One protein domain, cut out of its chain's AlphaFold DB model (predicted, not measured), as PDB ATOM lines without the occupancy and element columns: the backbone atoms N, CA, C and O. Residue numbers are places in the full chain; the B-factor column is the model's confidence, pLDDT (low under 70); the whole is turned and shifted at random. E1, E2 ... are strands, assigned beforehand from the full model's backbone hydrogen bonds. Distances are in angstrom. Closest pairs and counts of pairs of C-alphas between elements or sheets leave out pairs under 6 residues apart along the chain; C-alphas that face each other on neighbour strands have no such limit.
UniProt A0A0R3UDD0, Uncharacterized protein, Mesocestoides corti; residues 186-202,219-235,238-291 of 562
ATOM      1  N   ALA A 186      40.309 -47.120  18.159       73.38
ATOM      2  CA  ALA A 186      39.022 -47.793  18.146       73.38
ATOM      3  C   ALA A 186      38.525 -47.967  16.710       73.38
ATOM      4  O   ALA A 186      38.626 -47.079  15.868       73.38
ATOM      5  N   VAL A 187      37.980 -49.140  16.429       80.19
ATOM      6  CA  VAL A 187      37.317 -49.489  15.184       80.19
ATOM      7  C   VAL A 187      35.819 -49.526  15.459       80.19
ATOM      8  O   VAL A 187      35.334 -50.372  16.205       80.19
ATOM      9  N   LEU A 188      35.083 -48.591  14.868       81.75
ATOM     10  CA  LEU A 188      33.626 -48.576  14.892       81.75
ATOM     11  C   LEU A 188      33.119 -49.533  13.816       81.75
ATOM     12  O   LEU A 188      33.433 -49.343  12.645       81.75
ATOM     13  N   VAL A 189      32.343 -50.547  14.186       85.81
ATOM     14  CA  VAL A 189      31.699 -51.482  13.258       85.81
ATOM     15  C   VAL A 189      30.219 -51.102  13.150       85.81
ATOM     16  O   VAL A 189      29.465 -51.352  14.091       85.81
ATOM     17  N   PRO A 190      29.782 -50.464  12.048       88.06
ATOM     18  CA  PRO A 190      28.376 -50.135  11.832       88.06
ATOM     19  C   PRO A 190      27.500 -51.388  11.853       88.06
ATOM     20  O   PRO A 190      27.778 -52.352  11.143       88.06
ATOM     21  N   LEU A 191      26.432 -51.346  12.642       89.31
ATOM     22  CA  LEU A 191      25.385 -52.367  12.688       89.31
ATOM     23  C   LEU A 191      24.101 -51.873  12.019       89.31
ATOM     24  O   LEU A 191      23.440 -52.628  11.304       89.31
ATOM     25  N   GLU A 192      23.759 -50.599  12.234       92.31
ATOM     26  CA  GLU A 192      22.557 -49.981  11.683       92.31
ATOM     27  C   GLU A 192      22.817 -48.523  11.283       92.31
ATOM     28  O   GLU A 192      23.432 -47.766  12.031       92.31
ATOM     29  N   LEU A 193      22.352 -48.125  10.097       92.56
ATOM     30  CA  LEU A 193      22.380 -46.742   9.616       92.56
ATOM     31  C   LEU A 193      20.968 -46.182   9.507       92.56
ATOM     32  O   LEU A 193      20.146 -46.708   8.759       92.56
ATOM     33  N   SER A 194      20.711 -45.054  10.154       92.38
ATOM     34  CA  SER A 194      19.495 -44.277   9.927       92.38
ATOM     35  C   SER A 194      19.740 -43.287   8.802       92.38
ATOM     36  O   SER A 194      20.683 -42.501   8.850       92.38
ATOM     37  N   MET A 195      18.894 -43.318   7.780       91.81
ATOM     38  CA  MET A 195      18.997 -42.478   6.593       91.81
ATOM     39  C   MET A 195      17.786 -41.549   6.514       91.81
ATOM     40  O   MET A 195      16.645 -41.971   6.717       91.81
ATOM     41  N   GLN A 196      18.011 -40.300   6.119       90.62
ATOM     42  CA  GLN A 196      16.954 -39.340   5.819       90.62
ATOM     43  C   GLN A 196      17.108 -38.805   4.400       90.62
ATOM     44  O   GLN A 196      18.207 -38.529   3.920       90.62
ATOM     45  N   LYS A 197      15.976 -38.648   3.710       88.75
ATOM     46  CA  LYS A 197      15.930 -38.003   2.401       88.75
ATOM     47  C   LYS A 197      16.078 -36.496   2.587       88.75
ATOM     48  O   LYS A 197      15.141 -35.841   3.033       88.75
ATOM     49  N   MET A 198      17.230 -35.953   2.221       82.25
ATOM     50  CA  MET A 198      17.462 -34.515   2.175       82.25
ATOM     51  C   MET A 198      17.160 -33.998   0.773       82.25
ATOM     52  O   MET A 198      17.686 -34.508  -0.218       82.25
ATOM     53  N   ALA A 199      16.274 -33.006   0.677       83.94
ATOM     54  CA  ALA A 199      16.070 -32.274  -0.565       83.94
ATOM     55  C   ALA A 199      17.313 -31.418  -0.817       83.94
ATOM     56  O   ALA A 199      17.685 -30.605   0.028       83.94
ATOM     57  N   LEU A 200      17.973 -31.623  -1.955       78.19
ATOM     58  CA  LEU A 200      19.067 -30.744  -2.348       78.19
ATOM     59  C   LEU A 200      18.473 -29.524  -3.037       78.19
ATOM     60  O   LEU A 200      17.708 -29.659  -3.994       78.19
ATOM     61  N   ASP A 201      18.856 -28.337  -2.574       79.19
ATOM     62  CA  ASP A 201      18.619 -27.116  -3.328       79.19
ATOM     63  C   ASP A 201      19.515 -27.149  -4.572       79.19
ATOM     64  O   ASP A 201      20.722 -26.887  -4.525       79.19
ATOM     65  N   SER A 202      18.913 -27.523  -5.699       70.38
ATOM     66  CA  SER A 202      19.580 -27.655  -6.993       70.38
ATOM     67  C   SER A 202      20.251 -26.363  -7.470       70.38
ATOM     68  O   SER A 202      21.050 -26.420  -8.399       70.38
ATOM     69  N   VAL A 219      18.890 -36.460  -1.981       81.88
ATOM     70  CA  VAL A 219      19.927 -37.425  -1.612       81.88
ATOM     71  C   VAL A 219      19.543 -38.068  -0.284       81.88
ATOM     72  O   VAL A 219      18.945 -37.421   0.572       81.88
ATOM     73  N   LEU A 220      19.827 -39.361  -0.124       82.69
ATOM     74  CA  LEU A 220      19.730 -39.997   1.187       82.69
ATOM     75  C   LEU A 220      21.021 -39.724   1.945       82.69
ATOM     76  O   LEU A 220      22.101 -40.072   1.471       82.69
ATOM     77  N   CYS A 221      20.898 -39.115   3.113       83.94
ATOM     78  CA  CYS A 221      22.023 -38.819   3.978       83.94
ATOM     79  C   CYS A 221      21.889 -39.625   5.270       83.94
ATOM     80  O   CYS A 221      20.782 -39.691   5.813       83.94
ATOM     81  N   PRO A 222      22.979 -40.228   5.768       85.75
ATOM     82  CA  PRO A 222      22.973 -40.837   7.088       85.75
ATOM     83  C   PRO A 222      22.765 -39.742   8.139       85.75
ATOM     84  O   PRO A 222      23.436 -38.712   8.107       85.75
ATOM     85  N   THR A 223      21.813 -39.955   9.040       87.50
ATOM     86  CA  THR A 223      21.504 -39.053  10.157       87.50
ATOM     87  C   THR A 223      21.930 -39.624  11.498       87.50
ATOM     88  O   THR A 223      22.178 -38.860  12.420       87.50
ATOM     89  N   ASP A 224      22.000 -40.950  11.606       87.88
ATOM     90  CA  ASP A 224      22.437 -41.645  12.812       87.88
ATOM     91  C   ASP A 224      23.081 -42.988  12.438       87.88
ATOM     92  O   ASP A 224      22.813 -43.538  11.364       87.88
ATOM     93  N   MET A 225      23.950 -43.500  13.303       89.81
ATOM     94  CA  MET A 225      24.660 -44.759  13.104       89.81
ATOM     95  C   MET A 225      24.806 -45.498  14.430       89.81
ATOM     96  O   MET A 225      25.540 -45.069  15.318       89.81
ATOM     97  N   GLN A 226      24.185 -46.670  14.520       88.12
ATOM     98  CA  GLN A 226      24.467 -47.620  15.582       88.12
ATOM     99  C   GLN A 226      25.708 -48.425  15.197       88.12
ATOM    100  O   GLN A 226      25.731 -49.088  14.158       88.12
ATOM    101  N   ALA A 227      26.742 -48.382  16.032       87.25
ATOM    102  CA  ALA A 227      27.977 -49.126  15.821       87.25
ATOM    103  C   ALA A 227      28.416 -49.831  17.105       87.25
ATOM    104  O   ALA A 227      28.178 -49.338  18.207       87.25
ATOM    105  N   THR A 228      29.092 -50.969  16.963       80.62
ATOM    106  CA  THR A 228      29.879 -51.557  18.051       80.62
ATOM    107  C   THR A 228      31.298 -51.017  18.006       80.62
ATOM    108  O   THR A 228      31.849 -50.755  16.937       80.62
ATOM    109  N   VAL A 229      31.898 -50.819  19.177       78.50
ATOM    110  CA  VAL A 229      33.280 -50.352  19.293       78.50
ATOM    111  C   VAL A 229      34.172 -51.558  19.555       78.50
ATOM    112  O   VAL A 229      33.991 -52.253  20.552       78.50
ATOM    113  N   ALA A 230      35.141 -51.794  18.679       75.00
ATOM    114  CA  ALA A 230      36.240 -52.724  18.906       75.00
ATOM    115  C   ALA A 230      37.529 -51.929  19.134       75.00
ATOM    116  O   ALA A 230      37.754 -50.916  18.480       75.00
ATOM    117  N   LEU A 231      38.390 -52.357  20.051       75.12
ATOM    118  CA  LEU A 231      39.699 -51.722  20.231       75.12
ATOM    119  C   LEU A 231      40.670 -52.211  19.147       75.12
ATOM    120  O   LEU A 231      40.633 -53.380  18.767       75.12
ATOM    121  N   SER A 232      41.532 -51.323  18.648       73.81
ATOM    122  CA  SER A 232      42.564 -51.626  17.648       73.81
ATOM    123  C   SER A 232      43.929 -51.122  18.104       73.81
ATOM    124  O   SER A 232      44.054 -50.122  18.807       73.81
ATOM    125  N   ASP A 233      44.947 -51.860  17.687       58.72
ATOM    126  CA  ASP A 233      46.371 -51.526  17.710       58.72
ATOM    127  C   ASP A 233      46.721 -50.252  16.926       58.72
ATOM    128  O   ASP A 233      47.661 -49.541  17.269       58.72
ATOM    129  N   ALA A 234      45.952 -49.922  15.888       65.06
ATOM    130  CA  ALA A 234      46.207 -48.742  15.094       65.06
ATOM    131  C   ALA A 234      45.698 -47.479  15.799       65.06
ATOM    132  O   ALA A 234      44.535 -47.435  16.196       65.06
ATOM    133  N   PRO A 235      46.489 -46.399  15.849       62.66
ATOM    134  CA  PRO A 235      46.072 -45.147  16.459       62.66
ATOM    135  C   PRO A 235      44.843 -44.515  15.781       62.66
ATOM    136  O   PRO A 235      44.721 -44.509  14.552       62.66
ATOM    137  N   LYS A 238      38.813 -45.531  13.490       78.56
ATOM    138  CA  LYS A 238      38.550 -46.026  12.141       78.56
ATOM    139  C   LYS A 238      37.132 -46.571  12.078       78.56
ATOM    140  O   LYS A 238      36.649 -47.173  13.027       78.56
ATOM    141  N   LEU A 239      36.467 -46.388  10.947       78.25
ATOM    142  CA  LEU A 239      35.259 -47.145  10.642       78.25
ATOM    143  C   LEU A 239      35.699 -48.476  10.028       78.25
ATOM    144  O   LEU A 239      36.528 -48.477   9.113       78.25
ATOM    145  N   ALA A 240      35.193 -49.594  10.537       82.88
ATOM    146  CA  ALA A 240      35.435 -50.900   9.948       82.88
ATOM    147  C   ALA A 240      34.969 -50.895   8.493       82.88
ATOM    148  O   ALA A 240      33.949 -50.288   8.153       82.88
ATOM    149  N   ASN A 241      35.705 -51.594   7.634       82.25
ATOM    150  CA  ASN A 241      35.219 -51.868   6.294       82.25
ATOM    151  C   ASN A 241      34.033 -52.825   6.423       82.25
ATOM    152  O   ASN A 241      34.223 -54.014   6.680       82.25
ATOM    153  N   VAL A 242      32.818 -52.294   6.314       78.56
ATOM    154  CA  VAL A 242      31.607 -53.109   6.339       78.56
ATOM    155  C   VAL A 242      31.554 -53.847   5.011       78.56
ATOM    156  O   VAL A 242      31.210 -53.268   3.988       78.56
ATOM    157  N   GLN A 243      31.959 -55.111   5.017       77.69
ATOM    158  CA  GLN A 243      31.653 -56.047   3.945       77.69
ATOM    159  C   GLN A 243      30.544 -56.961   4.451       77.69
ATOM    160  O   GLN A 243      30.722 -57.639   5.463       77.69
ATOM    161  N   GLY A 244      29.406 -56.963   3.758       81.94
ATOM    162  CA  GLY A 244      28.253 -57.792   4.100       81.94
ATOM    163  C   GLY A 244      26.997 -56.994   4.443       81.94
ATOM    164  O   GLY A 244      26.788 -55.884   3.949       81.94
ATOM    165  N   GLU A 245      26.145 -57.615   5.258       84.94
ATOM    166  CA  GLU A 245      24.803 -57.130   5.568       84.94
ATOM    167  C   GLU A 245      24.830 -56.022   6.629       84.94
ATOM    168  O   GLU A 245      25.383 -56.185   7.715       84.94
ATOM    169  N   LEU A 246      24.205 -54.893   6.308       91.31
ATOM    170  CA  LEU A 246      24.049 -53.716   7.150       91.31
ATOM    171  C   LEU A 246      22.564 -53.370   7.242       91.31
ATOM    172  O   LEU A 246      21.885 -53.250   6.219       91.31
ATOM    173  N   ALA A 247      22.043 -53.174   8.450       91.62
ATOM    174  CA  ALA A 247      20.671 -52.712   8.597       91.62
ATOM    175  C   ALA A 247      20.574 -51.216   8.261       91.62
ATOM    176  O   ALA A 247      21.393 -50.413   8.698       91.62
ATOM    177  N   VAL A 248      19.560 -50.818   7.496       91.38
ATOM    178  CA  VAL A 248      19.314 -49.415   7.148       91.38
ATOM    179  C   VAL A 248      17.894 -49.032   7.540       91.38
ATOM    180  O   VAL A 248      16.933 -49.597   7.021       91.38
ATOM    181  N   GLN A 249      17.739 -48.055   8.428       92.38
ATOM    182  CA  GLN A 249      16.451 -47.474   8.778       92.38
ATOM    183  C   GLN A 249      16.167 -46.265   7.880       92.38
ATOM    184  O   GLN A 249      16.914 -45.294   7.860       92.38
ATOM    185  N   TYR A 250      15.072 -46.303   7.124       92.06
ATOM    186  CA  TYR A 250      14.653 -45.223   6.232       92.06
ATOM    187  C   TYR A 250      13.126 -45.092   6.230       92.06
ATOM    188  O   TYR A 250      12.416 -46.078   6.045       92.06
ATOM    189  N   ASN A 251      12.600 -43.876   6.429       89.56
ATOM    190  CA  ASN A 251      11.155 -43.595   6.504       89.56
ATOM    191  C   ASN A 251      10.393 -44.546   7.455       89.56
ATOM    192  O   ASN A 251       9.371 -45.123   7.077       89.56
ATOM    193  N   ASN A 252      10.910 -44.737   8.675       88.00
ATOM    194  CA  ASN A 252      10.369 -45.649   9.699       88.00
ATOM    195  C   ASN A 252      10.302 -47.130   9.284       88.00
ATOM    196  O   ASN A 252       9.634 -47.929   9.938       88.00
ATOM    197  N   ALA A 253      10.985 -47.518   8.210       89.00
ATOM    198  CA  ALA A 253      11.127 -48.901   7.796       89.00
ATOM    199  C   ALA A 253      12.583 -49.343   7.903       89.00
ATOM    200  O   ALA A 253      13.490 -48.568   7.615       89.00
ATOM    201  N   LYS A 254      12.790 -50.600   8.290       89.81
ATOM    202  CA  LYS A 254      14.107 -51.225   8.336       89.81
ATOM    203  C   LYS A 254      14.331 -52.033   7.057       89.81
ATOM    204  O   LYS A 254      13.418 -52.689   6.548       89.81
ATOM    205  N   TYR A 255      15.524 -51.915   6.503       91.50
ATOM    206  CA  TYR A 255      15.957 -52.564   5.278       91.50
ATOM    207  C   TYR A 255      17.225 -53.355   5.570       91.50
ATOM    208  O   TYR A 255      18.087 -52.884   6.307       91.50
ATOM    209  N   SER A 256      17.345 -54.537   4.977       90.19
ATOM    210  CA  SER A 256      18.639 -55.202   4.847       90.19
ATOM    211  C   SER A 256      19.371 -54.571   3.668       90.19
ATOM    212  O   SER A 256      18.774 -54.389   2.600       90.19
ATOM    213  N   ALA A 257      20.625 -54.183   3.855       89.81
ATOM    214  CA  ALA A 257      21.435 -53.587   2.813       89.81
ATOM    215  C   ALA A 257      22.775 -54.302   2.684       89.81
ATOM    216  O   ALA A 257      23.373 -54.711   3.669       89.81
ATOM    217  N   ASP A 258      23.252 -54.428   1.456       88.94
ATOM    218  CA  ASP A 258      24.558 -54.991   1.150       88.94
ATOM    219  C   ASP A 258      25.527 -53.854   0.836       88.94
ATOM    220  O   ASP A 258      25.231 -52.992  -0.003       88.94
ATOM    221  N   VAL A 259      26.664 -53.831   1.525       86.12
ATOM    222  CA  VAL A 259      27.703 -52.822   1.314       86.12
ATOM    223  C   VAL A 259      28.716 -53.359   0.312       86.12
ATOM    224  O   VAL A 259      29.531 -54.229   0.614       86.12
ATOM    225  N   VAL A 260      28.675 -52.820  -0.906       83.75
ATOM    226  CA  VAL A 260      29.599 -53.180  -1.982       83.75
ATOM    227  C   VAL A 260      30.654 -52.092  -2.108       83.75
ATOM    228  O   VAL A 260      30.370 -50.986  -2.567       83.75
ATOM    229  N   CYS A 261      31.884 -52.408  -1.723       81.44
ATOM    230  CA  CYS A 261      33.039 -51.555  -1.988       81.44
ATOM    231  C   CYS A 261      33.545 -51.792  -3.417       81.44
ATOM    232  O   CYS A 261      33.544 -52.925  -3.903       81.44
ATOM    233  N   ASP A 262      33.976 -50.732  -4.105       78.75
ATOM    234  CA  ASP A 262      34.668 -50.892  -5.386       78.75
ATOM    235  C   ASP A 262      35.992 -51.668  -5.201       78.75
ATOM    236  O   ASP A 262      36.541 -51.760  -4.100       78.75
ATOM    237  N   SER A 263      36.525 -52.243  -6.283       75.50
ATOM    238  CA  SER A 263      37.769 -53.033  -6.247       75.50
ATOM    239  C   SER A 263      39.001 -52.237  -5.797       75.50
ATOM    240  O   SER A 263      40.042 -52.827  -5.519       75.50
ATOM    241  N   VAL A 264      38.888 -50.909  -5.729       76.12
ATOM    242  CA  VAL A 264      39.954 -49.976  -5.350       76.12
ATOM    243  C   VAL A 264      39.786 -49.505  -3.890       76.12
ATOM    244  O   VAL A 264      40.657 -48.821  -3.355       76.12
ATOM    245  N   GLY A 265      38.691 -49.876  -3.213       69.19
ATOM    246  CA  GLY A 265      38.331 -49.417  -1.868       69.19
ATOM    247  C   GLY A 265      38.062 -47.908  -1.767       69.19
ATOM    248  O   GLY A 265      38.131 -47.334  -0.678       69.19
ATOM    249  N   THR A 266      37.814 -47.228  -2.888       70.88
ATOM    250  CA  THR A 266      37.667 -45.766  -2.944       70.88
ATOM    251  C   THR A 266      36.238 -45.285  -2.748       70.88
ATOM    252  O   THR A 266      36.039 -44.183  -2.228       70.88
ATOM    253  N   SER A 267      35.259 -46.103  -3.122       74.00
ATOM    254  CA  SER A 267      33.836 -45.842  -2.952       74.00
ATOM    255  C   SER A 267      33.121 -47.075  -2.411       74.00
ATOM    256  O   SER A 267      33.485 -48.210  -2.720       74.00
ATOM    257  N   ALA A 268      32.108 -46.834  -1.582       76.88
ATOM    258  CA  ALA A 268      31.190 -47.854  -1.105       76.88
ATOM    259  C   ALA A 268      29.795 -47.544  -1.654       76.88
ATOM    260  O   ALA A 268      29.380 -46.389  -1.738       76.88
ATOM    261  N   CYS A 269      29.065 -48.570  -2.056       80.56
ATOM    262  CA  CYS A 269      27.678 -48.483  -2.482       80.56
ATOM    263  C   CYS A 269      26.848 -49.311  -1.507       80.56
ATOM    264  O   CYS A 269      27.139 -50.485  -1.296       80.56
ATOM    265  N   VAL A 270      25.827 -48.703  -0.909       83.25
ATOM    266  CA  VAL A 270      24.865 -49.418  -0.071       83.25
ATOM    267  C   VAL A 270      23.681 -49.775  -0.952       83.25
ATOM    268  O   VAL A 270      22.947 -48.915  -1.442       83.25
ATOM    269  N   ARG A 271      23.500 -51.066  -1.195       83.56
ATOM    270  CA  ARG A 271      22.393 -51.584  -1.989       83.56
ATOM    271  C   ARG A 271      21.324 -52.104  -1.046       83.56
ATOM    272  O   ARG A 271      21.536 -53.112  -0.385       83.56
ATOM    273  N   LEU A 272      20.171 -51.441  -1.006       86.00
ATOM    274  CA  LEU A 272      19.034 -51.929  -0.227       86.00
ATOM    275  C   LEU A 272      18.503 -53.201  -0.900       86.00
ATOM    276  O   LEU A 272      18.094 -53.155  -2.064       86.00
ATOM    277  N   LEU A 273      18.557 -54.323  -0.185       82.88
ATOM    278  CA  LEU A 273      18.126 -55.630  -0.668       82.88
ATOM    279  C   LEU A 273      16.614 -55.780  -0.503       82.88
ATOM    280  O   LEU A 273      15.903 -55.823  -1.504       82.88
ATOM    281  N   ASP A 274      16.130 -55.794   0.742       79.25
ATOM    282  CA  ASP A 274      14.727 -56.049   1.066       79.25
ATOM    283  C   ASP A 274      14.259 -55.204   2.260       79.25
ATOM    284  O   ASP A 274      14.993 -54.973   3.226       79.25
ATOM    285  N   LYS A 275      13.003 -54.739   2.203       73.12
ATOM    286  CA  LYS A 275      12.311 -54.155   3.360       73.12
ATOM    287  C   LYS A 275      12.000 -55.304   4.311       73.12
ATOM    288  O   LYS A 275      11.318 -56.243   3.905       73.12
ATOM    289  N   SER A 276      12.438 -55.239   5.563       61.16
ATOM    290  CA  SER A 276      12.184 -56.291   6.549       61.16
ATOM    291  C   SER A 276      10.726 -56.254   7.039       61.16
ATOM    292  O   SER A 276      10.483 -56.017   8.216       61.16
ATOM    293  N   ILE A 277       9.734 -56.400   6.146       48.16
ATOM    294  CA  ILE A 277       8.315 -56.568   6.499       48.16
ATOM    295  C   ILE A 277       7.587 -57.450   5.454       48.16
ATOM    296  O   ILE A 277       7.260 -57.000   4.358       48.16
ATOM    297  N   SER A 278       7.258 -58.677   5.881       46.28
ATOM    298  CA  SER A 278       6.396 -59.715   5.272       46.28
ATOM    299  C   SER A 278       6.866 -60.393   3.970       46.28
ATOM    300  O   SER A 278       7.218 -59.763   2.977       46.28
ATOM    301  N   LEU A 279       6.822 -61.724   4.014       46.62
ATOM    302  CA  LEU A 279       7.506 -62.714   3.180       46.62
ATOM    303  C   LEU A 279       6.947 -62.888   1.748       46.62
ATOM    304  O   LEU A 279       6.975 -64.004   1.249       46.62
ATOM    305  N   ASP A 280       6.413 -61.846   1.090       46.38
ATOM    306  CA  ASP A 280       5.623 -62.077  -0.140       46.38
ATOM    307  C   ASP A 280       5.650 -60.985  -1.233       46.38
ATOM    308  O   ASP A 280       4.709 -60.851  -2.021       46.38
ATOM    309  N   ARG A 281       6.723 -60.185  -1.366       40.81
ATOM    310  CA  ARG A 281       6.770 -59.173  -2.445       40.81
ATOM    311  C   ARG A 281       8.089 -59.095  -3.213       40.81
ATOM    312  O   ARG A 281       9.170 -59.092  -2.645       40.81
ATOM    313  N   LYS A 282       7.951 -59.021  -4.547       49.22
ATOM    314  CA  LYS A 282       9.018 -58.960  -5.562       49.22
ATOM    315  C   LYS A 282      10.082 -57.894  -5.258       49.22
ATOM    316  O   LYS A 282       9.748 -56.734  -5.032       49.22
ATOM    317  N   ARG A 283      11.345 -58.313  -5.392       41.69
ATOM    318  CA  ARG A 283      12.581 -57.521  -5.285       41.69
ATOM    319  C   ARG A 283      12.540 -56.262  -6.159       41.69
ATOM    320  O   ARG A 283      12.477 -56.362  -7.383       41.69
ATOM    321  N   SER A 284      12.653 -55.089  -5.544       48.69
ATOM    322  CA  SER A 284      12.983 -53.832  -6.222       48.69
ATOM    323  C   SER A 284      14.280 -53.298  -5.616       48.69
ATOM    324  O   SER A 284      14.255 -52.704  -4.542       48.69
ATOM    325  N   GLY A 285      15.413 -53.557  -6.273       47.22
ATOM    326  CA  GLY A 285      16.722 -53.122  -5.783       47.22
ATOM    327  C   GLY A 285      16.907 -51.617  -5.968       47.22
ATOM    328  O   GLY A 285      16.820 -51.118  -7.090       47.22
ATOM    329  N   LEU A 286      17.173 -50.902  -4.876       55.38
ATOM    330  CA  LEU A 286      17.556 -49.492  -4.896       55.38
ATOM    331  C   LEU A 286      19.057 -49.400  -4.585       55.38
ATOM    332  O   LEU A 286      19.493 -49.763  -3.494       55.38
ATOM    333  N   ASN A 287      19.849 -48.950  -5.562       51.31
ATOM    334  CA  ASN A 287      21.295 -48.766  -5.408       51.31
ATOM    335  C   ASN A 287      21.582 -47.343  -4.918       51.31
ATOM    336  O   ASN A 287      21.205 -46.382  -5.591       51.31
ATOM    337  N   LEU A 288      22.259 -47.200  -3.776       54.84
ATOM    338  CA  LEU A 288      22.691 -45.909  -3.238       54.84
ATOM    339  C   LEU A 288      24.213 -45.824  -3.277       54.84
ATOM    340  O   LEU A 288      24.904 -46.545  -2.562       54.84
ATOM    341  N   ALA A 289      24.747 -44.905  -4.077       48.09
ATOM    342  CA  ALA A 289      26.168 -44.592  -4.028       48.09
ATOM    343  C   ALA A 289      26.469 -43.770  -2.760       48.09
ATOM    344  O   ALA A 289      25.939 -42.666  -2.609       48.09
ATOM    345  N   LEU A 290      27.322 -44.281  -1.863       47.38
ATOM    346  CA  LEU A 290      27.916 -43.471  -0.800       47.38
ATOM    347  C   LEU A 290      29.174 -42.808  -1.345       47.38
ATOM    348  O   LEU A 290      30.202 -43.437  -1.603       47.38
ATOM    349  N   PHE A 291      29.084 -41.498  -1.529       42.09
ATOM    350  CA  PHE A 291      30.221 -40.704  -1.955       42.09
ATOM    351  C   PHE A 291      31.171 -40.492  -0.780       42.09
ATOM    352  O   PHE A 291      30.791 -39.954   0.258       42.09
TER     353      PHE A 291
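AT A GLANCE: This is residues 186 to 202, 219 to 235 and 238 to 291 of the 562 residues of an uncharacterized protein of Mesocestoides corti (UniProt A0A0R3UDD0). One strongly twisted sheet of six strands folds back on itself, with the leaf E2, E1, E3 only partly facing the leaf E5, E6 and E4 as the hinge between them. Two long bent strands, E1 and E2, run side by side as a ribbon, and E1 joins this ribbon to the four shorter strands, E3 to E6, which wind back and forth. The printed part has 88 residues with no named helix and six named strands, E1 to E6 in chain order; the sheet's order is E2, E1, E3, E4, E5, E6, mixed, and the class is all strand. It is only just compact, close to loose, with a radius of gyration of the C-alphas of 14.3 A and spans of 45 by 38 by 27 A.

HOW THE PARTS SIT: In the sheet, E1, residues 186 to 199, and the edge strand E2, residues 219 to 232, are antiparallel at 173 degrees, with N 194 and O 224 2.9 A apart, within hydrogen-bond range. E1 bends by 72 degrees at residue 191 and E2 by 67 degrees at residue 229. On the other side of E1, E3, residues 244 to 250, is its parallel neighbour at 39 degrees, with N 193 and O 247 at 2.8 A. From E3 the sheet goes on as a meander, each strand the antiparallel neighbour of the one before. E3 and E4, residues 253 to 261, form a hairpin at 139 degrees, with N 248 and O 255 at 2.8 A. E4 and E5, residues 268 to 275, form a hairpin at 147 degrees, with N 258 and O 271 at 2.8 A. E5 and the edge strand E6, residues 286 to 290, form a hairpin at 150 degrees, with N 270 and O 288 at 2.9 A. Between the leaves of this folded sheet, one sheet bent back on itself, 12 pairs of C-alphas are within 11 A. The closest C-alphas of E2 and E6, those of Leu 220 and Leu 288, are 8.0 A apart. E1 and E5 are apart, as are E1 and E6. Residues 187 to 188 of E1 also pair, parallel, with residues 238 to 239.

IN THESE COORDINATES: E1 begins at C-alpha 186 (39.022, -47.793, 18.146) and is 33.4 A long; E2 is 32.9 A long. E3 is 18.6 A long, E4 24.1 A, E5 20.4 A and E6 12.7 A. E6 ends at C-alpha 290 (27.916, -43.471, -0.800).

THE WHOLE: The C-alphas of Pro 235 and Asp 280, the two farthest apart, are 46.9 A apart. Residues 203 to 218 are not printed, with 11.2 A from C-alpha 202 to C-alpha 219; residues 236 to 237 are not printed, with 8.7 A from C-alpha 235 to C-alpha 238. Of the links printed whole, E3 to E4 is tight, and E4 to E5 and E5 to E6 are short. Mean pLDDT of the printed part is 76.4, with residues 233 to 235, 265 and 276 to 291 under 70.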